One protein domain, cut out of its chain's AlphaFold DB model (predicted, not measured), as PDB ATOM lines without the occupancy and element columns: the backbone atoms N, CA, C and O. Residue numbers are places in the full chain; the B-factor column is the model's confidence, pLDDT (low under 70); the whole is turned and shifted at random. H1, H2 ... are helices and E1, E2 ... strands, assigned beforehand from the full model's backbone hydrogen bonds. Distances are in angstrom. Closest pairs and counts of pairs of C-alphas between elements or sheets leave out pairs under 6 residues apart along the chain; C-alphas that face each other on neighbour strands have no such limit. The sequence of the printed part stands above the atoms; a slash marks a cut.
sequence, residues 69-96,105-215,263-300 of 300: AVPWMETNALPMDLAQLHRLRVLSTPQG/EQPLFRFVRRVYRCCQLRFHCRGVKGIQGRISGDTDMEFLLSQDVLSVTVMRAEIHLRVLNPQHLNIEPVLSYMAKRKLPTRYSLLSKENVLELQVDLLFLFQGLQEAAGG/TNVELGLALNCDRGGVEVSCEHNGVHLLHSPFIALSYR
ATOM      1  N   ALA A  69       7.580  25.326 -32.500       81.69
ATOM      2  CA  ALA A  69       8.526  25.700 -31.457       81.69
ATOM      3  C   ALA A  69       7.949  26.790 -30.540       81.69
ATOM      4  O   ALA A  69       8.705  27.604 -30.012       81.69
ATOM      5  N   VAL A  70       6.619  26.812 -30.364       82.62
ATOM      6  CA  VAL A  70       5.958  27.749 -29.444       82.62
ATOM      7  C   VAL A  70       6.581  27.597 -28.050       82.62
ATOM      8  O   VAL A  70       6.732  26.462 -27.586       82.62
ATOM      9  N   PRO A  71       6.976  28.706 -27.398       87.94
ATOM     10  CA  PRO A  71       7.494  28.668 -26.038       87.94
ATOM     11  C   PRO A  71       6.494  28.050 -25.059       87.94
ATOM     12  O   PRO A  71       5.284  28.232 -25.188       87.94
ATOM     13  N   TRP A  72       7.013  27.349 -24.055       93.25
ATOM     14  CA  TRP A  72       6.204  26.831 -22.959       93.25
ATOM     15  C   TRP A  72       5.873  27.945 -21.966       93.25
ATOM     16  O   TRP A  72       6.752  28.706 -21.566       93.25
ATOM     17  N   MET A  73       4.614  27.998 -21.554       94.50
ATOM     18  CA  MET A  73       4.155  28.662 -20.341       94.50
ATOM     19  C   MET A  73       4.204  27.669 -19.180       94.50
ATOM     20  O   MET A  73       4.176  26.453 -19.389       94.50
ATOM     21  N   GLU A  74       4.275  28.187 -17.960       96.00
ATOM     22  CA  GLU A  74       4.348  27.396 -16.734       96.00
ATOM     23  C   GLU A  74       3.249  27.819 -15.773       96.00
ATOM     24  O   GLU A  74       3.049  29.009 -15.536       96.00
ATOM     25  N   THR A  75       2.561  26.833 -15.203       94.19
ATOM     26  CA  THR A  75       1.601  27.052 -14.127       94.19
ATOM     27  C   THR A  75       1.899  26.183 -12.920       94.19
ATOM     28  O   THR A  75       2.205  24.998 -13.048       94.19
ATOM     29  N   ASN A  76       1.777  26.788 -11.741       93.69
ATOM     30  CA  ASN A  76       1.820  26.111 -10.448       93.69
ATOM     31  C   ASN A  76       0.420  25.983  -9.825       93.69
ATOM     32  O   ASN A  76       0.307  25.721  -8.628       93.69
ATOM     33  N   ALA A  77      -0.636  26.210 -10.612       92.56
ATOM     34  CA  ALA A  77      -2.006  26.082 -10.151       92.56
ATOM     35  C   ALA A  77      -2.298  24.654  -9.672       92.56
ATOM     36  O   ALA A  77      -1.730  23.664 -10.149       92.56
ATOM     37  N   LEU A  78      -3.210  24.562  -8.712       94.00
ATOM     38  CA  LEU A  78      -3.816  23.302  -8.312       94.00
ATOM     39  C   LEU A  78      -5.099  23.092  -9.129       94.00
ATOM     40  O   LEU A  78      -5.676  24.072  -9.609       94.00
ATOM     41  N   PRO A  79      -5.552  21.840  -9.315       92.81
ATOM     42  CA  PRO A  79      -6.879  21.590  -9.863       92.81
ATOM     43  C   PRO A  79      -7.925  22.312  -9.009       92.81
ATOM     44  O   PRO A  79      -7.901  22.162  -7.786       92.81
ATOM     45  N   MET A  80      -8.784  23.108  -9.643       92.06
ATOM     46  CA  MET A  80      -9.892  23.769  -8.954       92.06
ATOM     47  C   MET A  80     -11.060  22.792  -8.713       92.06
ATOM     48  O   MET A  80     -11.069  21.683  -9.255       92.06
ATOM     49  N   ASP A  81     -12.050  23.193  -7.917       90.69
ATOM     50  CA  ASP A  81     -13.163  22.327  -7.501       90.69
ATOM     51  C   ASP A  81     -14.125  21.995  -8.662       90.69
ATOM     52  O   ASP A  81     -14.651  20.887  -8.758       90.69
ATOM     53  N   LEU A  82     -14.328  22.943  -9.577       91.81
ATOM     54  CA  LEU A  82     -15.147  22.865 -10.791       91.81
ATOM     55  C   LEU A  82     -14.318  22.540 -12.043       91.81
ATOM     56  O   LEU A  82     -14.813  22.680 -13.170       91.81
ATOM     57  N   ALA A  83     -13.061  22.123 -11.869       90.75
ATOM     58  CA  ALA A  83     -12.186  21.770 -12.974       90.75
ATOM     59  C   ALA A  83     -12.696  20.531 -13.725       90.75
ATOM     60  O   ALA A  83     -13.155  19.550 -13.136       90.75
ATOM     61  N   GLN A  84     -12.558  20.541 -15.050       92.31
ATOM     62  CA  GLN A  84     -12.905  19.386 -15.873       92.31
ATOM     63  C   GLN A  84     -11.741  18.395 -15.892       92.31
ATOM     64  O   GLN A  84     -10.667  18.694 -16.415       92.31
ATOM     65  N   LEU A  85     -11.946  17.212 -15.315       92.56
ATOM     66  CA  LEU A  85     -10.913  16.188 -15.193       92.56
ATOM     67  C   LEU A  85     -10.931  15.224 -16.387       92.56
ATOM     68  O   LEU A  85     -11.929  14.560 -16.646       92.56
ATOM     69  N   HIS A  86      -9.788  15.081 -17.051       92.50
ATOM     70  CA  HIS A  86      -9.521  14.054 -18.050       92.50
ATOM     71  C   HIS A  86      -8.517  13.027 -17.523       92.50
ATOM     72  O   HIS A  86      -7.496  13.378 -16.923       92.50
ATOM     73  N   ARG A  87      -8.776  11.744 -17.779       92.94
ATOM     74  CA  ARG A  87      -7.925  10.634 -17.331       92.94
ATOM     75  C   ARG A  87      -7.050  10.162 -18.483       92.94
ATOM     76  O   ARG A  87      -7.513   9.502 -19.406       92.94
ATOM     77  N   LEU A  88      -5.768  10.485 -18.430       91.94
ATOM     78  CA  LEU A  88      -4.782  10.059 -19.412       91.94
ATOM     79  C   LEU A  88      -4.262   8.662 -19.060       91.94
ATOM     80  O   LEU A  88      -3.529   8.508 -18.087       91.94
ATOM     81  N   ARG A  89      -4.597   7.655 -19.867       90.19
ATOM     82  CA  ARG A  89      -4.150   6.265 -19.701       90.19
ATOM     83  C   ARG A  89      -3.162   5.905 -20.798       90.19
ATOM     84  O   ARG A  89      -3.473   5.979 -21.985       90.19
ATOM     85  N   VAL A  90      -1.969   5.494 -20.403       87.88
ATOM     86  CA  VAL A  90      -0.884   5.108 -21.299       87.88
ATOM     87  C   VAL A  90      -0.608   3.628 -21.105       87.88
ATOM     88  O   VAL A  90      -0.145   3.203 -20.051       87.88
ATOM     89  N   LEU A  91      -0.931   2.847 -22.127       84.38
ATOM     90  CA  LEU A  91      -0.917   1.391 -22.108       84.38
ATOM     91  C   LEU A  91       0.214   0.885 -23.002       84.38
ATOM     92  O   LEU A  91       0.348   1.314 -24.152       84.38
ATOM     93  N   SER A  92       1.017  -0.050 -22.509       78.38
ATOM     94  CA  SER A  92       2.050  -0.705 -23.315       78.38
ATOM     95  C   SER A  92       1.455  -1.867 -24.104       78.38
ATOM     96  O   SER A  92       0.756  -2.718 -23.556       78.38
ATOM     97  N   THR A  93       1.746  -1.935 -25.404       68.81
ATOM     98  CA  THR A  93       1.293  -3.063 -26.231       68.81
ATOM     99  C   THR A  93       2.078  -4.329 -25.851       68.81
ATOM    100  O   THR A  93       3.307  -4.308 -25.962       68.81
ATOM    101  N   PRO A  94       1.426  -5.435 -25.443       58.56
ATOM    102  CA  PRO A  94       2.127  -6.674 -25.109       58.56
ATOM    103  C   PRO A  94       2.836  -7.265 -26.338       58.56
ATOM    104  O   PRO A  94       2.336  -7.182 -27.466       58.56
ATOM    105  N   GLN A  95       4.007  -7.880 -26.125       53.47
ATOM    106  CA  GLN A  95       4.739  -8.586 -27.183       53.47
ATOM    107  C   GLN A  95       3.855  -9.703 -27.762       53.47
ATOM    108  O   GLN A  95       3.385 -10.569 -27.034       53.47
ATOM    109  N   GLY A  96       3.600  -9.666 -29.074       50.50
ATOM    110  CA  GLY A  96       2.789 -10.677 -29.771       50.50
ATOM    111  C   GLY A  96       1.280 -10.406 -29.825       50.50
ATOM    112  O   GLY A  96       0.556 -11.182 -30.444       50.50
ATOM    113  N   GLU A 105      -6.016  10.289 -37.036       90.94
ATOM    114  CA  GLU A 105      -7.098  11.216 -37.335       90.94
ATOM    115  C   GLU A 105      -6.563  12.471 -38.041       90.94
ATOM    116  O   GLU A 105      -5.359  12.754 -38.096       90.94
ATOM    117  N   GLN A 106      -7.485  13.263 -38.593       92.06
ATOM    118  CA  GLN A 106      -7.154  14.474 -39.334       92.06
ATOM    119  C   GLN A 106      -6.244  15.454 -38.558       92.06
ATOM    120  O   GLN A 106      -5.335  15.999 -39.196       92.06
ATOM    121  N   PRO A 107      -6.415  15.690 -37.237       92.00
ATOM    122  CA  PRO A 107      -5.521  16.564 -36.474       92.00
ATOM    123  C   PRO A 107      -4.070  16.074 -36.477       92.00
ATOM    124  O   PRO A 107      -3.172  16.831 -36.858       92.00
ATOM    125  N   LEU A 108      -3.846  14.794 -36.163       93.44
ATOM    126  CA  LEU A 108      -2.510  14.206 -36.148       93.44
ATOM    127  C   LEU A 108      -1.883  14.215 -37.549       93.44
ATOM    128  O   LEU A 108      -0.728  14.610 -37.724       93.44
ATOM    129  N   PHE A 109      -2.654  13.845 -38.574       91.56
ATOM    130  CA  PHE A 109      -2.174  13.864 -39.954       91.56
ATOM    131  C   PHE A 109      -1.754  15.274 -40.404       91.56
ATOM    132  O   PHE A 109      -0.704  15.450 -41.029       91.56
ATOM    133  N   ARG A 110      -2.546  16.304 -40.071       90.44
ATOM    134  CA  ARG A 110      -2.214  17.708 -40.375       90.44
ATOM    135  C   ARG A 110      -0.948  18.158 -39.649       90.44
ATOM    136  O   ARG A 110      -0.124  18.826 -40.277       90.44
ATOM    137  N   PHE A 111      -0.783  17.779 -38.383       91.06
ATOM    138  CA  PHE A 111       0.411  18.086 -37.598       91.06
ATOM    139  C   PHE A 111       1.671  17.479 -38.228       91.06
ATOM    140  O   PHE A 111       2.595  18.212 -38.580       91.06
ATOM    141  N   VAL A 112       1.677  16.166 -38.488       89.69
ATOM    142  CA  VAL A 112       2.827  15.473 -39.103       89.69
ATOM    143  C   VAL A 112       3.155  16.062 -40.476       89.69
ATOM    144  O   VAL A 112       4.320  16.300 -40.800       89.69
ATOM    145  N   ARG A 113       2.133  16.381 -41.279       89.06
ATOM    146  CA  ARG A 113       2.329  17.029 -42.581       89.06
ATOM    147  C   ARG A 113       2.948  18.422 -42.451       89.06
ATOM    148  O   ARG A 113       3.764  18.786 -43.297       89.06
ATOM    149  N   ARG A 114       2.574  19.204 -41.430       88.31
ATOM    150  CA  ARG A 114       3.178  20.518 -41.143       88.31
ATOM    151  C   ARG A 114       4.652  20.362 -40.777       88.31
ATOM    152  O   ARG A 114       5.475  21.037 -41.385       88.31
ATOM    153  N   VAL A 115       4.977  19.433 -39.873       89.69
ATOM    154  CA  VAL A 115       6.366  19.113 -39.501       89.69
ATOM    155  C   VAL A 115       7.177  18.780 -40.748       89.69
ATOM    156  O   VAL A 115       8.151  19.467 -41.041       89.69
ATOM    157  N   TYR A 116       6.721  17.813 -41.548       87.75
ATOM    158  CA  TYR A 116       7.435  17.387 -42.751       87.75
ATOM    159  C   TYR A 116       7.694  18.539 -43.735       87.75
ATOM    160  O   TYR A 116       8.801  18.666 -44.257       87.75
ATOM    161  N   ARG A 117       6.715  19.432 -43.946       87.19
ATOM    162  CA  ARG A 117       6.901  20.628 -44.788       87.19
ATOM    163  C   ARG A 117       7.955  21.582 -44.233       87.19
ATOM    164  O   ARG A 117       8.774  22.081 -44.998       87.19
ATOM    165  N   CYS A 118       7.966  21.816 -42.924       88.00
ATOM    166  CA  CYS A 118       8.994  22.642 -42.294       88.00
ATOM    167  C   CYS A 118      10.392  22.040 -42.478       88.00
ATOM    168  O   CYS A 118      11.341  22.760 -42.783       88.00
ATOM    169  N   CYS A 119      10.512  20.713 -42.426       86.62
ATOM    170  CA  CYS A 119      11.778  20.027 -42.686       86.62
ATOM    171  C   CYS A 119      12.228  20.176 -44.142       86.62
ATOM    172  O   CYS A 119      13.408  20.395 -44.413       86.62
ATOM    173  N   GLN A 120      11.287  20.122 -45.091       85.94
ATOM    174  CA  GLN A 120      11.572  20.377 -46.507       85.94
ATOM    175  C   GLN A 120      12.075  21.806 -46.761       85.94
ATOM    176  O   GLN A 120      12.892  22.007 -47.658       85.94
ATOM    177  N   LEU A 121      11.647  22.780 -45.952       82.31
ATOM    178  CA  LEU A 121      12.158  24.156 -45.978       82.31
ATOM    179  C   LEU A 121      13.480  24.356 -45.227       82.31
ATOM    180  O   LEU A 121      13.883  25.495 -45.012       82.31
ATOM    181  N   ARG A 122      14.174  23.282 -44.836       82.12
ATOM    182  CA  ARG A 122      15.456  23.348 -44.114       82.12
ATOM    183  C   ARG A 122      15.366  23.956 -42.708       82.12
ATOM    184  O   ARG A 122      16.402  24.299 -42.144       82.12
ATOM    185  N   PHE A 123      14.176  24.035 -42.103       81.19
ATOM    186  CA  PHE A 123      14.099  24.290 -40.662       81.19
ATOM    187  C   PHE A 123      14.689  23.108 -39.898       81.19
ATOM    188  O   PHE A 123      14.632  21.962 -40.355       81.19
ATOM    189  N   HIS A 124      15.251  23.391 -38.724       76.62
ATOM    190  CA  HIS A 124      15.829  22.363 -37.876       76.62
ATOM    191  C   HIS A 124      14.724  21.429 -37.370       76.62
ATOM    192  O   HIS A 124      13.956  21.769 -36.470       76.62
ATOM    193  N   CYS A 125      14.637  20.259 -37.991       76.56
ATOM    194  CA  CYS A 125      13.648  19.246 -37.688       76.56
ATOM    195  C   CYS A 125      14.272  18.058 -36.978       76.56
ATOM    196  O   CYS A 125      15.400  17.666 -37.260       76.56
ATOM    197  N   ARG A 126      13.477  17.451 -36.105       77.81
ATOM    198  CA  ARG A 126      13.785  16.187 -35.444       77.81
ATOM    199  C   ARG A 126      12.899  15.084 -36.009       77.81
ATOM    200  O   ARG A 126      11.896  15.378 -36.664       77.81
ATOM    201  N   GLY A 127      13.259  13.829 -35.752       81.88
ATOM    202  CA  GLY A 127      12.337  12.723 -35.979       81.88
ATOM    203  C   GLY A 127      11.094  12.943 -35.124       81.88
ATOM    204  O   GLY A 127      11.221  13.197 -33.926       81.88
ATOM    205  N   VAL A 128       9.909  12.915 -35.738       88.12
ATOM    206  CA  VAL A 128       8.639  13.094 -35.030       88.12
ATOM    207  C   VAL A 128       7.779  11.862 -35.212       88.12
ATOM    208  O   VAL A 128       7.525  11.432 -36.338       88.12
ATOM    209  N   LYS A 129       7.289  11.329 -34.096       89.88
ATOM    210  CA  LYS A 129       6.322  10.242 -34.074       89.88
ATOM    211  C   LYS A 129       5.034  10.705 -33.412       89.88
ATOM    212  O   LYS A 129       5.044  11.195 -32.289       89.88
ATOM    213  N   GLY A 130       3.931  10.530 -34.127       91.81
ATOM    214  CA  GLY A 130       2.592  10.749 -33.606       91.81
ATOM    215  C   GLY A 130       1.989   9.474 -33.036       91.81
ATOM    216  O   GLY A 130       2.103   8.413 -33.651       91.81
ATOM    217  N   ILE A 131       1.324   9.588 -31.895       92.12
ATOM    218  CA  ILE A 131       0.566   8.518 -31.251       92.12
ATOM    219  C   ILE A 131      -0.869   9.006 -31.136       92.12
ATOM    220  O   ILE A 131      -1.165   9.936 -30.388       92.12
ATOM    221  N   GLN A 132      -1.756   8.399 -31.915       93.62
ATOM    222  CA  GLN A 132      -3.174   8.722 -31.885       93.62
ATOM    223  C   GLN A 132      -3.791   8.179 -30.592       93.62
ATOM    224  O   GLN A 132      -3.722   6.976 -30.333       93.62
ATOM    225  N   GLY A 133      -4.387   9.068 -29.802       92.50
ATOM    226  CA  GLY A 133      -5.197   8.701 -28.651       92.50
ATOM    227  C   GLY A 133      -6.608   8.312 -29.069       92.50
ATOM    228  O   GLY A 133      -7.042   8.573 -30.198       92.50
ATOM    229  N   ARG A 134      -7.323   7.682 -28.145       90.06
ATOM    230  CA  ARG A 134      -8.743   7.354 -28.257       90.06
ATOM    231  C   ARG A 134      -9.467   7.912 -27.051       90.06
ATOM    232  O   ARG A 134      -8.935   7.861 -25.949       90.06
ATOM    233  N   ILE A 135     -10.669   8.413 -27.269       87.81
ATOM    234  CA  ILE A 135     -11.559   8.776 -26.174       87.81
ATOM    235  C   ILE A 135     -12.372   7.526 -25.819       87.81
ATOM    236  O   ILE A 135     -12.932   6.876 -26.706       87.81
ATOM    237  N   SER A 136     -12.361   7.156 -24.544       82.69
ATOM    238  CA  SER A 136     -13.130   6.055 -23.966       82.69
ATOM    239  C   SER A 136     -14.072   6.662 -22.923       82.69
ATOM    240  O   SER A 136     -13.619   7.312 -21.989       82.69
ATOM    241  N   GLY A 137     -15.387   6.541 -23.104       79.69
ATOM    242  CA  GLY A 137     -16.344   7.335 -22.315       79.69
ATOM    243  C   GLY A 137     -16.216   8.842 -22.586       79.69
ATOM    244  O   GLY A 137     -15.812   9.230 -23.678       79.69
ATOM    245  N   ASP A 138     -16.548   9.684 -21.604       75.81
ATOM    246  CA  ASP A 138     -16.584  11.146 -21.794       75.81
ATOM    247  C   ASP A 138     -15.274  11.852 -21.403       75.81
ATOM    248  O   ASP A 138     -14.971  12.940 -21.896       75.81
ATOM    249  N   THR A 139     -14.463  11.237 -20.537       83.06
ATOM    250  CA  THR A 139     -13.281  11.881 -19.940       83.06
ATOM    251  C   THR A 139     -11.990  11.075 -20.042       83.06
ATOM    252  O   THR A 139     -10.913  11.661 -19.871       83.06
ATOM    253  N   ASP A 140     -12.047   9.779 -20.365       88.75
ATOM    254  CA  ASP A 140     -10.844   8.951 -20.436       88.75
ATOM    255  C   ASP A 140     -10.194   9.046 -21.822       88.75
ATOM    256  O   ASP A 140     -10.825   8.881 -22.868       88.75
ATOM    257  N   MET A 141      -8.888   9.288 -21.827       91.94
ATOM    258  CA  MET A 141      -8.050   9.358 -23.016       91.94
ATOM    259  C   MET A 141      -7.029   8.227 -22.973       91.94
ATOM    260  O   MET A 141      -6.123   8.223 -22.139       91.94
ATOM    261  N   GLU A 142      -7.136   7.281 -23.895       92.38
ATOM    262  CA  GLU A 142      -6.278   6.103 -23.948       92.38
ATOM    263  C   GLU A 142      -5.244   6.203 -25.070       92.38
ATOM    264  O   GLU A 142      -5.564   6.490 -26.228       92.38
ATOM    265  N   PHE A 143      -3.992   5.905 -24.732       90.75
ATOM    266  CA  PHE A 143      -2.855   5.905 -25.642       90.75
ATOM    267  C   PHE A 143      -2.149   4.561 -25.587       90.75
ATOM    268  O   PHE A 143      -1.734   4.101 -24.526       90.75
ATOM    269  N   LEU A 144      -1.973   3.948 -26.754       87.75
ATOM    270  CA  LEU A 144      -1.243   2.695 -26.893       87.75
ATOM    271  C   LEU A 144       0.187   2.991 -27.332       87.75
ATOM    272  O   LEU A 144       0.423   3.489 -28.435       87.75
ATOM    273  N   LEU A 145       1.142   2.662 -26.469       85.19
ATOM    274  CA  LEU A 145       2.557   2.741 -26.784       85.19
ATOM    275  C   LEU A 145       3.009   1.459 -27.467       85.19
ATOM    276  O   LEU A 145       2.773   0.339 -27.003       85.19
ATOM    277  N   SER A 146       3.695   1.641 -28.585       79.25
ATOM    278  CA  SER A 146       4.428   0.588 -29.262       79.25
ATOM    279  C   SER A 146       5.871   0.544 -28.751       79.25
ATOM    280  O   SER A 146       6.428   1.558 -28.337       79.25
ATOM    281  N   GLN A 147       6.494  -0.635 -28.783       77.00
ATOM    282  CA  GLN A 147       7.826  -0.858 -28.204       77.00
ATOM    283  C   GLN A 147       8.916   0.059 -28.787       77.00
ATOM    284  O   GLN A 147       9.830   0.463 -28.077       77.00
ATOM    285  N   ASP A 148       8.788   0.448 -30.055       78.00
ATOM    286  CA  ASP A 148       9.698   1.382 -30.726       78.00
ATOM    287  C   ASP A 148       9.657   2.810 -30.144       78.00
ATOM    288  O   ASP A 148      10.606   3.568 -30.314       78.00
ATOM    289  N   VAL A 149       8.587   3.188 -29.433       79.25
ATOM    290  CA  VAL A 149       8.520   4.454 -28.681       79.25
ATOM    291  C   VAL A 149       9.410   4.407 -27.440       79.25
ATOM    292  O   VAL A 149      10.079   5.384 -27.111       79.25
ATOM    293  N   LEU A 150       9.424   3.269 -26.748       76.00
ATOM    294  CA  LEU A 150      10.192   3.095 -25.517       76.00
ATOM    295  C   LEU A 150      11.693   2.905 -25.793       76.00
ATOM    296  O   LEU A 150      12.505   3.136 -24.906       76.00
ATOM    297  N   SER A 151      12.074   2.535 -27.020       79.00
ATOM    298  CA  SER A 151      13.471   2.295 -27.401       79.00
ATOM    299  C   SER A 151      14.237   3.528 -27.897       79.00
ATOM    300  O   SER A 151      15.438   3.428 -28.131       79.00
ATOM    301  N   VAL A 152      13.577   4.668 -28.126       81.56
ATOM    302  CA  VAL A 152      14.219   5.891 -28.649       81.56
ATOM    303  C   VAL A 152      14.412   6.928 -27.552       81.56
ATOM    304  O   VAL A 152      13.544   7.086 -26.711       81.56
ATOM    305  N   THR A 153      15.491   7.709 -27.564       85.19
ATOM    306  CA  THR A 153      15.648   8.809 -26.594       85.19
ATOM    307  C   THR A 153      14.695   9.957 -26.932       85.19
ATOM    308  O   THR A 153      14.924  10.721 -27.877       85.19
ATOM    309  N   VAL A 154      13.613  10.082 -26.161       88.62
ATOM    310  CA  VAL A 154      12.607  11.133 -26.350       88.62
ATOM    311  C   VAL A 154      13.157  12.452 -25.812       88.62
ATOM    312  O   VAL A 154      13.553  12.561 -24.656       88.62
ATOM    313  N   MET A 155      13.181  13.475 -26.666       87.75
ATOM    314  CA  MET A 155      13.687  14.811 -26.335       87.75
ATOM    315  C   MET A 155      12.573  15.822 -26.047       87.75
ATOM    316  O   MET A 155      12.825  16.856 -25.436       87.75
ATOM    317  N   ARG A 156      11.369  15.569 -26.563       90.44
ATOM    318  CA  ARG A 156      10.158  16.365 -26.336       90.44
ATOM    319  C   ARG A 156       8.966  15.433 -26.478       90.44
ATOM    320  O   ARG A 156       8.920  14.668 -27.442       90.44
ATOM    321  N   ALA A 157       8.028  15.511 -25.548       93.38
ATOM    322  CA  ALA A 157       6.766  14.798 -25.627       93.38
ATOM    323  C   ALA A 157       5.650  15.772 -25.291       93.38
ATOM    324  O   ALA A 157       5.735  16.480 -24.295       93.38
ATOM    325  N   GLU A 158       4.625  15.820 -26.124       95.19
ATOM    326  CA  GLU A 158       3.535  16.773 -25.969       95.19
ATOM    327  C   GLU A 158       2.211  16.123 -26.340       95.19
ATOM    328  O   GLU A 158       2.112  15.454 -27.371       95.19
ATOM    329  N   ILE A 159       1.195  16.307 -25.502       96.25
ATOM    330  CA  ILE A 159      -0.186  15.968 -25.852       96.25
ATOM    331  C   ILE A 159      -0.851  17.185 -26.479       96.25
ATOM    332  O   ILE A 159      -0.737  18.289 -25.959       96.25
ATOM    333  N   HIS A 160      -1.540  16.967 -27.595       96.12
ATOM    334  CA  HIS A 160      -2.266  17.982 -28.349       96.12
ATOM    335  C   HIS A 160      -3.768  17.780 -28.186       96.12
ATOM    336  O   HIS A 160      -4.309  16.723 -28.525       96.12
ATOM    337  N   LEU A 161      -4.433  18.827 -27.710       95.25
ATOM    338  CA  LEU A 161      -5.865  18.893 -27.452       95.25
ATOM    339  C   LEU A 161      -6.463  20.008 -28.311       95.25
ATOM    340  O   LEU A 161      -5.974  21.137 -28.321       95.25
ATOM    341  N   ARG A 162      -7.536  19.694 -29.039       94.50
ATOM    342  CA  ARG A 162      -8.349  20.694 -29.739       94.50
ATOM    343  C   ARG A 162      -9.636  20.890 -28.960       94.50
ATOM    344  O   ARG A 162     -10.473  19.991 -28.941       94.50
ATOM    345  N   VAL A 163      -9.769  22.050 -28.338       95.00
ATOM    346  CA  VAL A 163     -10.839  22.369 -27.395       95.00
ATOM    347  C   VAL A 163     -11.758  23.411 -28.020       95.00
ATOM    348  O   VAL A 163     -11.283  24.434 -28.514       95.00
ATOM    349  N   LEU A 164     -13.066  23.163 -28.030       95.69
ATOM    350  CA  LEU A 164     -14.048  24.210 -28.291       95.69
ATOM    351  C   LEU A 164     -14.146  25.093 -27.046       95.69
ATOM    352  O   LEU A 164     -14.279  24.582 -25.944       95.69
ATOM    353  N   ASN A 165     -14.081  26.405 -27.214       96.12
ATOM    354  CA  ASN A 165     -14.203  27.394 -26.151       96.12
ATOM    355  C   ASN A 165     -15.064  28.569 -26.656       96.12
ATOM    356  O   ASN A 165     -14.529  29.604 -27.058       96.12
ATOM    357  N   PRO A 166     -16.400  28.405 -26.700       95.06
ATOM    358  CA  PRO A 166     -17.300  29.393 -27.295       95.06
ATOM    359  C   PRO A 166     -17.463  30.649 -26.431       95.06
ATOM    360  O   PRO A 166     -17.824  31.700 -26.942       95.06
ATOM    361  N   GLN A 167     -17.207  30.536 -25.127       94.12
ATOM    362  CA  GLN A 167     -17.318  31.633 -24.163       94.12
ATOM    363  C   GLN A 167     -15.977  32.335 -23.906       94.12
ATOM    364  O   GLN A 167     -15.896  33.157 -22.995       94.12
ATOM    365  N   HIS A 168     -14.932  31.992 -24.670       93.62
ATOM    366  CA  HIS A 168     -13.570  32.514 -24.522       93.62
ATOM    367  C   HIS A 168     -13.075  32.527 -23.067       93.62
ATOM    368  O   HIS A 168     -12.460  33.493 -22.615       93.62
ATOM    369  N   LEU A 169     -13.363  31.452 -22.327       95.12
ATOM    370  CA  LEU A 169     -12.873  31.284 -20.963       95.12
ATOM    371  C   LEU A 169     -11.350  31.204 -20.953       95.12
ATOM    372  O   LEU A 169     -10.746  30.715 -21.915       95.12
ATOM    373  N   ASN A 170     -10.740  31.641 -19.857       94.81
ATOM    374  CA  ASN A 170      -9.342  31.336 -19.616       94.81
ATOM    375  C   ASN A 170      -9.246  29.863 -19.196       94.81
ATOM    376  O   ASN A 170      -9.970  29.433 -18.300       94.81
ATOM    377  N   ILE A 171      -8.419  29.089 -19.902       95.62
ATOM    378  CA  ILE A 171      -8.269  27.646 -19.689       95.62
ATOM    379  C   ILE A 171      -6.823  27.365 -19.312       95.62
ATOM    380  O   ILE A 171      -5.915  27.579 -20.118       95.62
ATOM    381  N   GLU A 172      -6.626  26.820 -18.118       96.06
ATOM    382  CA  GLU A 172      -5.315  26.467 -17.592       96.06
ATOM    383  C   GLU A 172      -5.225  24.950 -17.345       96.06
ATOM    384  O   GLU A 172      -5.991  24.402 -16.546       96.06
ATOM    385  N   PRO A 173      -4.321  24.228 -18.036       97.00
ATOM    386  CA  PRO A 173      -4.141  22.801 -17.815       97.00
ATOM    387  C   PRO A 173      -3.327  22.535 -16.549       97.00
ATOM    388  O   PRO A 173      -2.243  23.086 -16.355       97.00
ATOM    389  N   VAL A 174      -3.785  21.588 -15.740       96.69
ATOM    390  CA  VAL A 174      -3.073  21.141 -14.546       96.69
ATOM    391  C   VAL A 174      -2.910  19.631 -14.579       96.69
ATOM    392  O   VAL A 174      -3.873  18.870 -14.478       96.69
ATOM    393  N   LEU A 175      -1.662  19.172 -14.675       95.94
ATOM    394  CA  LEU A 175      -1.336  17.768 -14.455       95.94
ATOM    395  C   LEU A 175      -1.355  17.497 -12.951       95.94
ATOM    396  O   LEU A 175      -0.439  17.899 -12.229       95.94
ATOM    397  N   SER A 176      -2.364  16.768 -12.468       93.06
ATOM    398  CA  SER A 176      -2.552  16.505 -11.032       93.06
ATOM    399  C   SER A 176      -1.320  15.848 -10.401       93.06
ATOM    400  O   SER A 176      -0.984  16.107  -9.247       93.06
ATOM    401  N   TYR A 177      -0.611  15.021 -11.174       90.19
ATOM    402  CA  TYR A 177       0.648  14.399 -10.772       90.19
ATOM    403  C   TYR A 177       1.760  15.418 -10.456       90.19
ATOM    404  O   TYR A 177       2.466  15.276  -9.456       90.19
ATOM    405  N   MET A 178       1.894  16.456 -11.287       92.56
ATOM    406  CA  MET A 178       2.887  17.524 -11.122       92.56
ATOM    407  C   MET A 178       2.499  18.439  -9.958       92.56
ATOM    408  O   MET A 178       3.317  18.695  -9.073       92.56
ATOM    409  N   ALA A 179       1.219  18.822  -9.894       92.25
ATOM    410  CA  ALA A 179       0.653  19.650  -8.831       92.25
ATOM    411  C   ALA A 179       0.883  19.046  -7.433       92.25
ATOM    412  O   ALA A 179       1.410  19.716  -6.543       92.25
ATOM    413  N   LYS A 180       0.611  17.742  -7.252       91.25
ATOM    414  CA  LYS A 180       0.877  17.015  -5.992       91.25
ATOM    415  C   LYS A 180       2.347  17.074  -5.556       91.25
ATOM    416  O   LYS A 180       2.644  16.980  -4.369       91.25
ATOM    417  N   ARG A 181       3.272  17.224  -6.507       91.31
ATOM    418  CA  ARG A 181       4.724  17.294  -6.277       91.31
ATOM    419  C   ARG A 181       5.260  18.722  -6.234       91.31
ATOM    420  O   ARG A 181       6.471  18.888  -6.121       91.31
ATOM    421  N   LYS A 182       4.381  19.730  -6.296       92.25
ATOM    422  CA  LYS A 182       4.743  21.154  -6.373       92.25
ATOM    423  C   LYS A 182       5.671  21.448  -7.558       92.25
ATOM    424  O   LYS A 182       6.598  22.246  -7.446       92.25
ATOM    425  N   LEU A 183       5.445  20.754  -8.674       93.44
ATOM    426  CA  LEU A 183       6.141  20.977  -9.936       93.44
ATOM    427  C   LEU A 183       5.197  21.669 -10.926       93.44
ATOM    428  O   LEU A 183       4.006  21.343 -10.941       93.44
ATOM    429  N   PRO A 184       5.708  22.577 -11.774       95.69
ATOM    430  CA  PRO A 184       4.872  23.294 -12.720       95.69
ATOM    431  C   PRO A 184       4.359  22.374 -13.830       95.69
ATOM    432  O   PRO A 184       5.082  21.510 -14.337       95.69
ATOM    433  N   THR A 185       3.122  22.605 -14.266       96.50
ATOM    434  CA  THR A 185       2.626  22.079 -15.541       96.50
ATOM    435  C   THR A 185       3.078  23.017 -16.654       96.50
ATOM    436  O   THR A 185       2.814  24.218 -16.609       96.50
ATOM    437  N   ARG A 186       3.779  22.472 -17.652       97.12
ATOM    438  CA  ARG A 186       4.253  23.225 -18.819       97.12
ATOM    439  C   ARG A 186       3.284  23.039 -19.971       97.12
ATOM    440  O   ARG A 186       2.945  21.905 -20.310       97.12
ATOM    441  N   TYR A 187       2.841  24.133 -20.573       96.38
ATOM    442  CA  TYR A 187       1.835  24.093 -21.630       96.38
ATOM    443  C   TYR A 187       1.998  25.230 -22.634       96.38
ATOM    444  O   TYR A 187       2.674  26.218 -22.373       96.38
ATOM    445  N   SER A 188       1.416  25.084 -23.816       94.62
ATOM    446  CA  SER A 188       1.291  26.174 -24.779       94.62
ATOM    447  C   SER A 188      -0.127  26.208 -25.321       94.62
ATOM    448  O   SER A 188      -0.816  25.188 -25.377       94.62
ATOM    449  N   LEU A 189      -0.582  27.405 -25.667       92.50
ATOM    450  CA  LEU A 189      -1.972  27.657 -25.997       92.50
ATOM    451  C   LEU A 189      -2.025  28.557 -27.220       92.50
ATOM    452  O   LEU A 189      -1.455  29.649 -27.230       92.50
ATOM    453  N   LEU A 190      -2.704  28.083 -28.257       89.75
ATOM    454  CA  LEU A 190      -2.971  28.852 -29.460       89.75
ATOM    455  C   LEU A 190      -4.481  28.965 -29.634       89.75
ATOM    456  O   LEU A 190      -5.161  27.983 -29.925       89.75
ATOM    457  N   SER A 191      -4.998  30.176 -29.459       86.75
ATOM    458  CA  SER A 191      -6.411  30.465 -29.684       86.75
ATOM    459  C   SER A 191      -6.644  30.885 -31.132       86.75
ATOM    460  O   SER A 191      -5.935  31.740 -31.671       86.75
ATOM    461  N   LYS A 192      -7.646  30.280 -31.767       86.88
ATOM    462  CA  LYS A 192      -8.169  30.691 -33.064       86.88
ATOM    463  C   LYS A 192      -9.692  30.693 -33.003       86.88
ATOM    464  O   LYS A 192     -10.314  29.632 -33.032       86.88
ATOM    465  N   GLU A 193     -10.276  31.890 -33.000       88.31
ATOM    466  CA  GLU A 193     -11.727  32.083 -32.878       88.31
ATOM    467  C   GLU A 193     -12.242  31.389 -31.602       88.31
ATOM    468  O   GLU A 193     -11.761  31.682 -30.509       88.31
ATOM    469  N   ASN A 194     -13.167  30.437 -31.742       93.12
ATOM    470  CA  ASN A 194     -13.765  29.681 -30.640       93.12
ATOM    471  C   ASN A 194     -13.057  28.341 -30.403       93.12
ATOM    472  O   ASN A 194     -13.590  27.483 -29.705       93.12
ATOM    473  N   VAL A 195     -11.909  28.100 -31.042       94.50
ATOM    474  CA  VAL A 195     -11.165  26.843 -30.934       94.50
ATOM    475  C   VAL A 195      -9.776  27.116 -30.393       94.50
ATOM    476  O   VAL A 195      -9.064  28.010 -30.847       94.50
ATOM    477  N   LEU A 196      -9.375  26.288 -29.446       94.19
ATOM    478  CA  LEU A 196      -8.123  26.401 -28.735       94.19
ATOM    479  C   LEU A 196      -7.292  25.142 -28.985       94.19
ATOM    480  O   LEU A 196      -7.750  24.019 -28.769       94.19
ATOM    481  N   GLU A 197      -6.082  25.330 -29.503       93.88
ATOM    482  CA  GLU A 197      -5.075  24.277 -29.632       93.88
ATOM    483  C   GLU A 197      -4.189  24.327 -28.385       93.88
ATOM    484  O   GLU A 197      -3.343  25.212 -28.240       93.88
ATOM    485  N   LEU A 198      -4.432  23.391 -27.470       95.31
ATOM    486  CA  LEU A 198      -3.725  23.253 -26.206       95.31
ATOM    487  C   LEU A 198      -2.674  22.150 -26.319       95.31
ATOM    488  O   LEU A 198      -2.979  21.031 -26.733       95.31
ATOM    489  N   GLN A 199      -1.444  22.459 -25.922       96.00
ATOM    490  CA  GLN A 199      -0.339  21.508 -25.864       96.00
ATOM    491  C   GLN A 199       0.156  21.406 -24.428       96.00
ATOM    492  O   GLN A 199       0.381  22.436 -23.800       96.00
ATOM    493  N   VAL A 200       0.372  20.196 -23.917       97.00
ATOM    494  CA  VAL A 200       0.897  19.982 -22.557       97.00
ATOM    495  C   VAL A 200       2.147  19.111 -22.622       97.00
ATOM    496  O   VAL A 200       2.152  18.092 -23.316       97.00
ATOM    497  N   ASP A 201       3.207  19.516 -21.921       96.19
ATOM    498  CA  ASP A 201       4.482  18.797 -21.857       96.19
ATOM    499  C   ASP A 201       4.324  17.493 -21.060       96.19
ATOM    500  O   ASP A 201       3.927  17.486 -19.893       96.19
ATOM    501  N   LEU A 202       4.655  16.379 -21.703       95.44
ATOM    502  CA  LEU A 202       4.643  15.034 -21.132       95.44
ATOM    503  C   LEU A 202       6.046  14.418 -21.095       95.44
ATOM    504  O   LEU A 202       6.178  13.204 -20.948       95.44
ATOM    505  N   LEU A 203       7.114  15.209 -21.243       93.38
ATOM    506  CA  LEU A 203       8.474  14.668 -21.294       93.38
ATOM    507  C   LEU A 203       8.823  13.842 -20.046       93.38
ATOM    508  O   LEU A 203       9.404  12.765 -20.179       93.38
ATOM    509  N   PHE A 204       8.398  14.291 -18.860       91.06
ATOM    510  CA  PHE A 204       8.626  13.576 -17.598       91.06
ATOM    511  C   PHE A 204       8.041  12.153 -17.615       91.06
ATOM    512  O   PHE A 204       8.637  11.229 -17.065       91.06
ATOM    513  N   LEU A 205       6.886  11.966 -18.266       91.19
ATOM    514  CA  LEU A 205       6.207  10.678 -18.354       91.19
ATOM    515  C   LEU A 205       7.028   9.703 -19.194       91.19
ATOM    516  O   LEU A 205       7.263   8.572 -18.780       91.19
ATOM    517  N   PHE A 206       7.490  10.146 -20.364       88.81
ATOM    518  CA  PHE A 206       8.276   9.296 -21.255       88.81
ATOM    519  C   PHE A 206       9.656   8.985 -20.682       88.81
ATOM    520  O   PHE A 206      10.107   7.854 -20.817       88.81
ATOM    521  N   GLN A 207      10.283   9.930 -19.979       87.75
ATOM    522  CA  GLN A 207      11.523   9.667 -19.246       87.75
ATOM    523  C   GLN A 207      11.320   8.589 -18.176       87.75
ATOM    524  O   GLN A 207      12.056   7.607 -18.164       87.75
ATOM    525  N   GLY A 208      10.276   8.702 -17.347       84.81
ATOM    526  CA  GLY A 208       9.969   7.691 -16.330       84.81
ATOM    527  C   GLY A 208       9.648   6.311 -16.918       84.81
ATOM    528  O   GLY A 208      10.113   5.296 -16.405       84.81
ATOM    529  N   LEU A 209       8.904   6.260 -18.028       84.50
ATOM    530  CA  LEU A 209       8.608   5.011 -18.742       84.50
ATOM    531  C   LEU A 209       9.867   4.364 -19.339       84.50
ATOM    532  O   LEU A 209       9.991   3.141 -19.332       84.50
ATOM    533  N   GLN A 210      10.801   5.167 -19.847       82.94
ATOM    534  CA  GLN A 210      12.060   4.682 -20.414       82.94
ATOM    535  C   GLN A 210      13.003   4.162 -19.333       82.94
ATOM    536  O   GLN A 210      13.521   3.056 -19.477       82.94
ATOM    537  N   GLU A 211      13.137   4.891 -18.221       81.12
ATOM    538  CA  GLU A 211      13.891   4.448 -17.044       81.12
ATOM    539  C   GLU A 211      13.351   3.104 -16.518       81.12
ATOM    540  O   GLU A 211      14.116   2.166 -16.295       81.12
ATOM    541  N   ALA A 212      12.024   2.972 -16.405       76.31
ATOM    542  CA  ALA A 212      11.359   1.740 -15.982       76.31
ATOM    543  C   ALA A 212      11.560   0.559 -16.948       76.31
ATOM    544  O   ALA A 212      11.641  -0.590 -16.514       76.31
ATOM    545  N   ALA A 213      11.644   0.827 -18.252       72.00
ATOM    546  CA  ALA A 213      11.863  -0.183 -19.285       72.00
ATOM    547  C   ALA A 213      13.344  -0.597 -19.437       72.00
ATOM    548  O   ALA A 213      13.666  -1.390 -20.323       72.00
ATOM    549  N   GLY A 214      14.252  -0.059 -18.611       66.12
ATOM    550  CA  GLY A 214      15.699  -0.283 -18.731       66.12
ATOM    551  C   GLY A 214      16.348   0.488 -19.889       66.12
ATOM    552  O   GLY A 214      17.476   0.190 -20.283       66.12
ATOM    553  N   GLY A 215      15.637   1.468 -20.451       60.78
ATOM    554  CA  GLY A 215      16.077   2.321 -21.545       60.78
ATOM    555  C   GLY A 215      16.868   3.537 -21.056       60.78
ATOM    556  O   GLY A 215      16.319   4.435 -20.431       60.78
ATOM    557  N   THR A 263       3.151  -1.728 -16.894       59.41
ATOM    558  CA  THR A 263       2.513  -1.959 -18.197       59.41
ATOM    559  C   THR A 263       1.511  -0.865 -18.533       59.41
ATOM    560  O   THR A 263       1.337  -0.561 -19.714       59.41
ATOM    561  N   ASN A 264       0.935  -0.214 -17.517       74.00
ATOM    562  CA  ASN A 264      -0.083   0.822 -17.655       74.00
ATOM    563  C   ASN A 264       0.227   1.992 -16.707       74.00
ATOM    564  O   ASN A 264       0.432   1.777 -15.513       74.00
ATOM    565  N   VAL A 265       0.244   3.220 -17.226       85.12
ATOM    566  CA  VAL A 265       0.398   4.455 -16.442       85.12
ATOM    567  C   VAL A 265      -0.836   5.318 -16.606       85.12
ATOM    568  O   VAL A 265      -1.419   5.391 -17.685       85.12
ATOM    569  N   GLU A 266      -1.217   5.997 -15.534       89.88
ATOM    570  CA  GLU A 266      -2.388   6.847 -15.507       89.88
ATOM    571  C   GLU A 266      -2.087   8.205 -14.880       89.88
ATOM    572  O   GLU A 266      -1.433   8.288 -13.839       89.88
ATOM    573  N   LEU A 267      -2.568   9.270 -15.517       90.62
ATOM    574  CA  LEU A 267      -2.396  10.648 -15.077       90.62
ATOM    575  C   LEU A 267      -3.728  11.398 -15.147       90.62
ATOM    576  O   LEU A 267      -4.481  11.250 -16.104       90.62
ATOM    577  N   GLY A 268      -3.997  12.244 -14.155       93.62
ATOM    578  CA  GLY A 268      -5.085  13.220 -14.218       93.62
ATOM    579  C   GLY A 268      -4.623  14.502 -14.908       93.62
ATOM    580  O   GLY A 268      -3.602  15.075 -14.516       93.62
ATOM    581  N   LEU A 269      -5.370  14.942 -15.917       96.19
ATOM    582  CA  LEU A 269      -5.259  16.259 -16.537       96.19
ATOM    583  C   LEU A 269      -6.538  17.038 -16.231       96.19
ATOM    584  O   LEU A 269      -7.585  16.752 -16.798       96.19
ATOM    585  N   ALA A 270      -6.449  18.016 -15.339       95.88
ATOM    586  CA  ALA A 270      -7.537  18.940 -15.066       95.88
ATOM    587  C   ALA A 270      -7.454  20.144 -16.011       95.88
ATOM    588  O   ALA A 270      -6.363  20.646 -16.284       95.88
ATOM    589  N   LEU A 271      -8.597  20.611 -16.497       96.19
ATOM    590  CA  LEU A 271      -8.740  21.909 -17.144       96.19
ATOM    591  C   LEU A 271      -9.418  22.844 -16.145       96.19
ATOM    592  O   LEU A 271     -10.596  22.670 -15.830       96.19
ATOM    593  N   ASN A 272      -8.661  23.809 -15.634       96.44
ATOM    594  CA  ASN A 272      -9.203  24.895 -14.832       96.44
ATOM    595  C   ASN A 272      -9.803  25.928 -15.784       96.44
ATOM    596  O   ASN A 272      -9.120  26.368 -16.711       96.44
ATOM    597  N   CYS A 273     -11.059  26.307 -15.560       96.44
ATOM    598  CA  CYS A 273     -11.713  27.356 -16.325       96.44
ATOM    599  C   CYS A 273     -12.060  28.533 -15.423       96.44
ATOM    600  O   CYS A 273     -12.723  28.367 -14.399       96.44
ATOM    601  N   ASP A 274     -11.669  29.730 -15.840       95.38
ATOM    602  CA  ASP A 274     -12.049  30.957 -15.158       95.38
ATOM    603  C   ASP A 274     -12.573  32.020 -16.127       95.38
ATOM    604  O   ASP A 274     -12.295  32.035 -17.334       95.38
ATOM    605  N   ARG A 275     -13.383  32.919 -15.570       95.12
ATOM    606  CA  ARG A 275     -13.850  34.133 -16.228       95.12
ATOM    607  C   ARG A 275     -13.447  35.324 -15.376       95.12
ATOM    608  O   ARG A 275     -14.113  35.652 -14.398       95.12
ATOM    609  N   GLY A 276     -12.356  35.978 -15.764       90.50
ATOM    610  CA  GLY A 276     -11.849  37.143 -15.038       90.50
ATOM    611  C   GLY A 276     -11.386  36.790 -13.623       90.50
ATOM    612  O   GLY A 276     -11.641  37.557 -12.698       90.50
ATOM    613  N   GLY A 277     -10.763  35.621 -13.450       90.12
ATOM    614  CA  GLY A 277     -10.280  35.129 -12.158       90.12
ATOM    615  C   GLY A 277     -11.345  34.468 -11.281       90.12
ATOM    616  O   GLY A 277     -11.016  33.986 -10.201       90.12
ATOM    617  N   VAL A 278     -12.606  34.423 -11.722       93.81
ATOM    618  CA  VAL A 278     -13.667  33.668 -11.046       93.81
ATOM    619  C   VAL A 278     -13.774  32.292 -11.679       93.81
ATOM    620  O   VAL A 278     -14.025  32.174 -12.879       93.81
ATOM    621  N   GLU A 279     -13.595  31.267 -10.858       95.31
ATOM    622  CA  GLU A 279     -13.734  29.873 -11.256       95.31
ATOM    623  C   GLU A 279     -15.141  29.569 -11.790       95.31
ATOM    624  O   GLU A 279     -16.156  29.970 -11.215       95.31
ATOM    625  N   VAL A 280     -15.196  28.829 -12.898       96.25
ATOM    626  CA  VAL A 280     -16.436  28.364 -13.522       96.25
ATOM    627  C   VAL A 280     -16.266  26.941 -14.055       96.25
ATOM    628  O   VAL A 280     -15.174  26.519 -14.421       96.25
ATOM    629  N   SER A 281     -17.368  26.199 -14.181       95.75
ATOM    630  CA  SER A 281     -17.325  24.875 -14.813       95.75
ATOM    631  C   SER A 281     -17.056  24.987 -16.318       95.75
ATOM    632  O   SER A 281     -17.808  25.652 -17.038       95.75
ATOM    633  N   CYS A 282     -16.019  24.302 -16.808       94.25
ATOM    634  CA  CYS A 282     -15.694  24.235 -18.235       94.25
ATOM    635  C   CYS A 282     -16.867  23.671 -19.060       94.25
ATOM    636  O   CYS A 282     -17.338  24.307 -20.007       94.25
ATOM    637  N   GLU A 283     -17.377  22.506 -18.659       92.62
ATOM    638  CA  GLU A 283     -18.405  21.759 -19.390       92.62
ATOM    639  C   GLU A 283     -19.708  22.559 -19.537       92.62
ATOM    640  O   GLU A 283     -20.216  22.725 -20.647       92.62
ATOM    641  N   HIS A 284     -20.194  23.164 -18.447       94.31
ATOM    642  CA  HIS A 284     -21.413  23.985 -18.462       94.31
ATOM    643  C   HIS A 284     -21.288  25.240 -19.337       94.31
ATOM    644  O   HIS A 284     -22.293  25.797 -19.773       94.31
ATOM    645  N   ASN A 285     -20.062  25.689 -19.613       94.81
ATOM    646  CA  ASN A 285     -19.786  26.812 -20.508       94.81
ATOM    647  C   ASN A 285     -19.447  26.364 -21.942       94.81
ATOM    648  O   ASN A 285     -18.962  27.160 -22.749       94.81
ATOM    649  N   GLY A 286     -19.723  25.101 -22.279       93.12
ATOM    650  CA  GLY A 286     -19.567  24.555 -23.623       93.12
ATOM    651  C   GLY A 286     -18.129  24.200 -23.988       93.12
ATOM    652  O   GLY A 286     -17.845  24.025 -25.175       93.12
ATOM    653  N   VAL A 287     -17.230  24.091 -23.005       94.62
ATOM    654  CA  VAL A 287     -15.851  23.656 -23.231       94.62
ATOM    655  C   VAL A 287     -15.802  22.136 -23.352       94.62
ATOM    656  O   VAL A 287     -16.184  21.418 -22.433       94.62
ATOM    657  N   HIS A 288     -15.346  21.639 -24.501       92.44
ATOM    658  CA  HIS A 288     -15.186  20.204 -24.748       92.44
ATOM    659  C   HIS A 288     -14.176  19.931 -25.866       92.44
ATOM    660  O   HIS A 288     -13.801  20.818 -26.639       92.44
ATOM    661  N   LEU A 289     -13.726  18.683 -25.965       92.69
ATOM    662  CA  LEU A 289     -12.784  18.245 -26.989       92.69
ATOM    663  C   LEU A 289     -13.491  18.052 -28.333       92.69
ATOM    664  O   LEU A 289     -14.525  17.400 -28.414       92.69
ATOM    665  N   LEU A 290     -12.902  18.580 -29.405       92.38
ATOM    666  CA  LEU A 290     -13.440  18.452 -30.764       92.38
ATOM    667  C   LEU A 290     -13.054  17.135 -31.446       92.38
ATOM    668  O   LEU A 290     -13.737  16.693 -32.368       92.38
ATOM    669  N   HIS A 291     -11.923  16.548 -31.055       90.94
ATOM    670  CA  HIS A 291     -11.372  15.333 -31.654       90.94
ATOM    671  C   HIS A 291     -10.620  14.517 -30.606       90.94
ATOM    672  O   HIS A 291     -10.218  15.055 -29.570       90.94
ATOM    673  N   SER A 292     -10.344  13.252 -30.930       92.31
ATOM    674  CA  SER A 292      -9.447  12.434 -30.126       92.31
ATOM    675  C   SER A 292      -8.061  13.095 -30.048       92.31
ATOM    676  O   SER A 292      -7.504  13.484 -31.086       92.31
ATOM    677  N   PRO A 293      -7.472  13.220 -28.847       95.25
ATOM    678  CA  PRO A 293      -6.153  13.813 -28.691       95.25
ATOM    679  C   PRO A 293      -5.067  12.947 -29.326       95.25
ATOM    680  O   PRO A 293      -5.247  11.752 -29.567       95.25
ATOM    681  N   PHE A 294      -3.900  13.536 -29.565       95.56
ATOM    682  CA  PHE A 294      -2.713  12.794 -29.981       95.56
ATOM    683  C   PHE A 294      -1.492  13.243 -29.184       95.56
ATOM    684  O   PHE A 294      -1.416  14.386 -28.740       95.56
ATOM    685  N   ILE A 295      -0.518  12.351 -29.028       95.12
ATOM    686  CA  ILE A 295       0.802  12.682 -28.491       95.12
ATOM    687  C   ILE A 295       1.773  12.819 -29.658       95.12
ATOM    688  O   ILE A 295       1.804  11.969 -30.549       95.12
ATOM    689  N   ALA A 296       2.582  13.871 -29.654       94.06
ATOM    690  CA  ALA A 296       3.724  14.012 -30.541       94.06
ATOM    691  C   ALA A 296       5.019  13.835 -29.748       94.06
ATOM    692  O   ALA A 296       5.244  14.478 -28.723       94.06
ATOM    693  N   LEU A 297       5.884  12.957 -30.244       92.12
ATOM    694  CA  LEU A 297       7.200  12.687 -29.687       92.12
ATOM    695  C   LEU A 297       8.257  13.169 -30.660       92.12
ATOM    696  O   LEU A 297       8.236  12.776 -31.823       92.12
ATOM    697  N   SER A 298       9.198  13.976 -30.180       89.12
ATOM    698  CA  SER A 298      10.404  14.324 -30.930       89.12
ATOM    699  C   SER A 298      11.601  13.566 -30.371       89.12
ATOM    700  O   SER A 298      11.869  13.634 -29.169       89.12
ATOM    701  N   TYR A 299      12.351  12.897 -31.237       85.19
ATOM    702  CA  TYR A 299      13.544  12.118 -30.895       85.19
ATOM    703  C   TYR A 299      14.744  12.552 -31.750       85.19
ATOM    704  O   TYR A 299      14.583  13.278 -32.737       85.19
ATOM    705  N   ARG A 300      15.952  12.190 -31.304       70.62
ATOM    706  CA  ARG A 300      17.192  12.443 -32.054       70.62
ATOM    707  C   ARG A 300      17.326  11.516 -33.251       70.62
ATOM    708  O   ARG A 300      16.924  10.340 -33.121       70.62
TER     709      ARG A 300
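What this domain is: This is residues 69 to 96, 105 to 215 and 263 to 300 of the 300 residues of the protein "Uncharacterized LOC115199990" of Salmo trutta (UniProt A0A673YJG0). Two strongly twisted sheets lie face to face as a sandwich, their strands crossed at 43 degrees, and E3 runs on from one sheet into E4 of the other. H1 packs along the E11 and E3 side of the six-stranded sheet, on the face turned away from the other sheet, with no contact to E1, E8 or E9, while H4 stands over E6 on the opposite face. The printed part has 177 residues with four named helices and eleven named strands, in the order E1 E2 H1 E3 E4 E5 H2 E6 E7 H3 E8 E9 H4 E10 E11; the class is mixed, helices and strands. One sheet runs E1 E8 E9 E6 E11 E3, antiparallel throughout, the other E4 E5 E2 E10 E7, mixed. The whole is compact, with a radius of gyration of the C-alphas of 16.3 A and spans of 46 by 38 by 29 A.

Where its parts are: E1, residues 73 to 75, begins with C-alpha 73 at (4.155, 28.662, -20.341). E2 is 84 to 92, 26.1 A long, and H1 is 106 to 120, 20.9 A. E3 is 127 to 132, E4 134 to 136, E5 140 to 145 and H2 147 to 150. E6, 154 to 164, is 29.8 A long; E7 is 170 to 175 and H3 176 to 180. E8 is 185 to 192, 22.3 A, E9 195 to 201 and H4 203 to 212. E10, 264 to 275, is 36.1 A long. E11, 294 to 299, ends with C-alpha 299 at (13.544, 12.118, -30.895).

How they stand to each other: In the six-stranded sheet, N 73 and O 187 join E1 to E8, N 188 and O 199 the hairpin E8 and E9, N 161 and O 198 E9 to E6, N 160 and O 294 E6 to E11, and N 297 and O 129 E11 to E3, each within hydrogen-bond range at 2.8 A. In the other sheet the pairs, also 2.8 A, are N 142 and O 134 in the hairpin E4 and E5, N 141 and O 87 between parallel E5 and E2, N 86 and O 269 between E2 and E10, and N 174 and O 270 between E10 and E7. Between the sheets, the closest C-alphas of E7 and E8 are those of Val 174 and Thr 185, 5.9 A apart. H1 lies over E11 at a height over the sheet of 8.8 A, along the strands at 16 degrees on the local plane; its closest C-alphas to E11 are Leu 108 and Phe 294, 6.3 A. H4, on the opposite face, stands up from the sheet at 51 degrees; Ala 157 of E6 and Leu 203 have the closest C-alphas, 4.7 A. H2 and H4 only just touch, with 3 pairs of C-alphas within 8 A, the closest Leu 150 and Gln 210, 5.7 A. H3 only grazes both sheets. In H1, H3 and H4 every O i to N i+4 pair is within hydrogen-bond range; H2 is too short for one.

The domain as a whole: The C-alphas farthest apart, Gly 96 and Gly 276, are 52.1 A apart. Residues 97 to 104 and 216 to 262 are not printed, with gaps of 25.2 A and 14.6 A between C-alphas. The link E10 to E11 is long, 18 residues. Residues 93 to 96, 214 to 215 and 263 have pLDDT under 70.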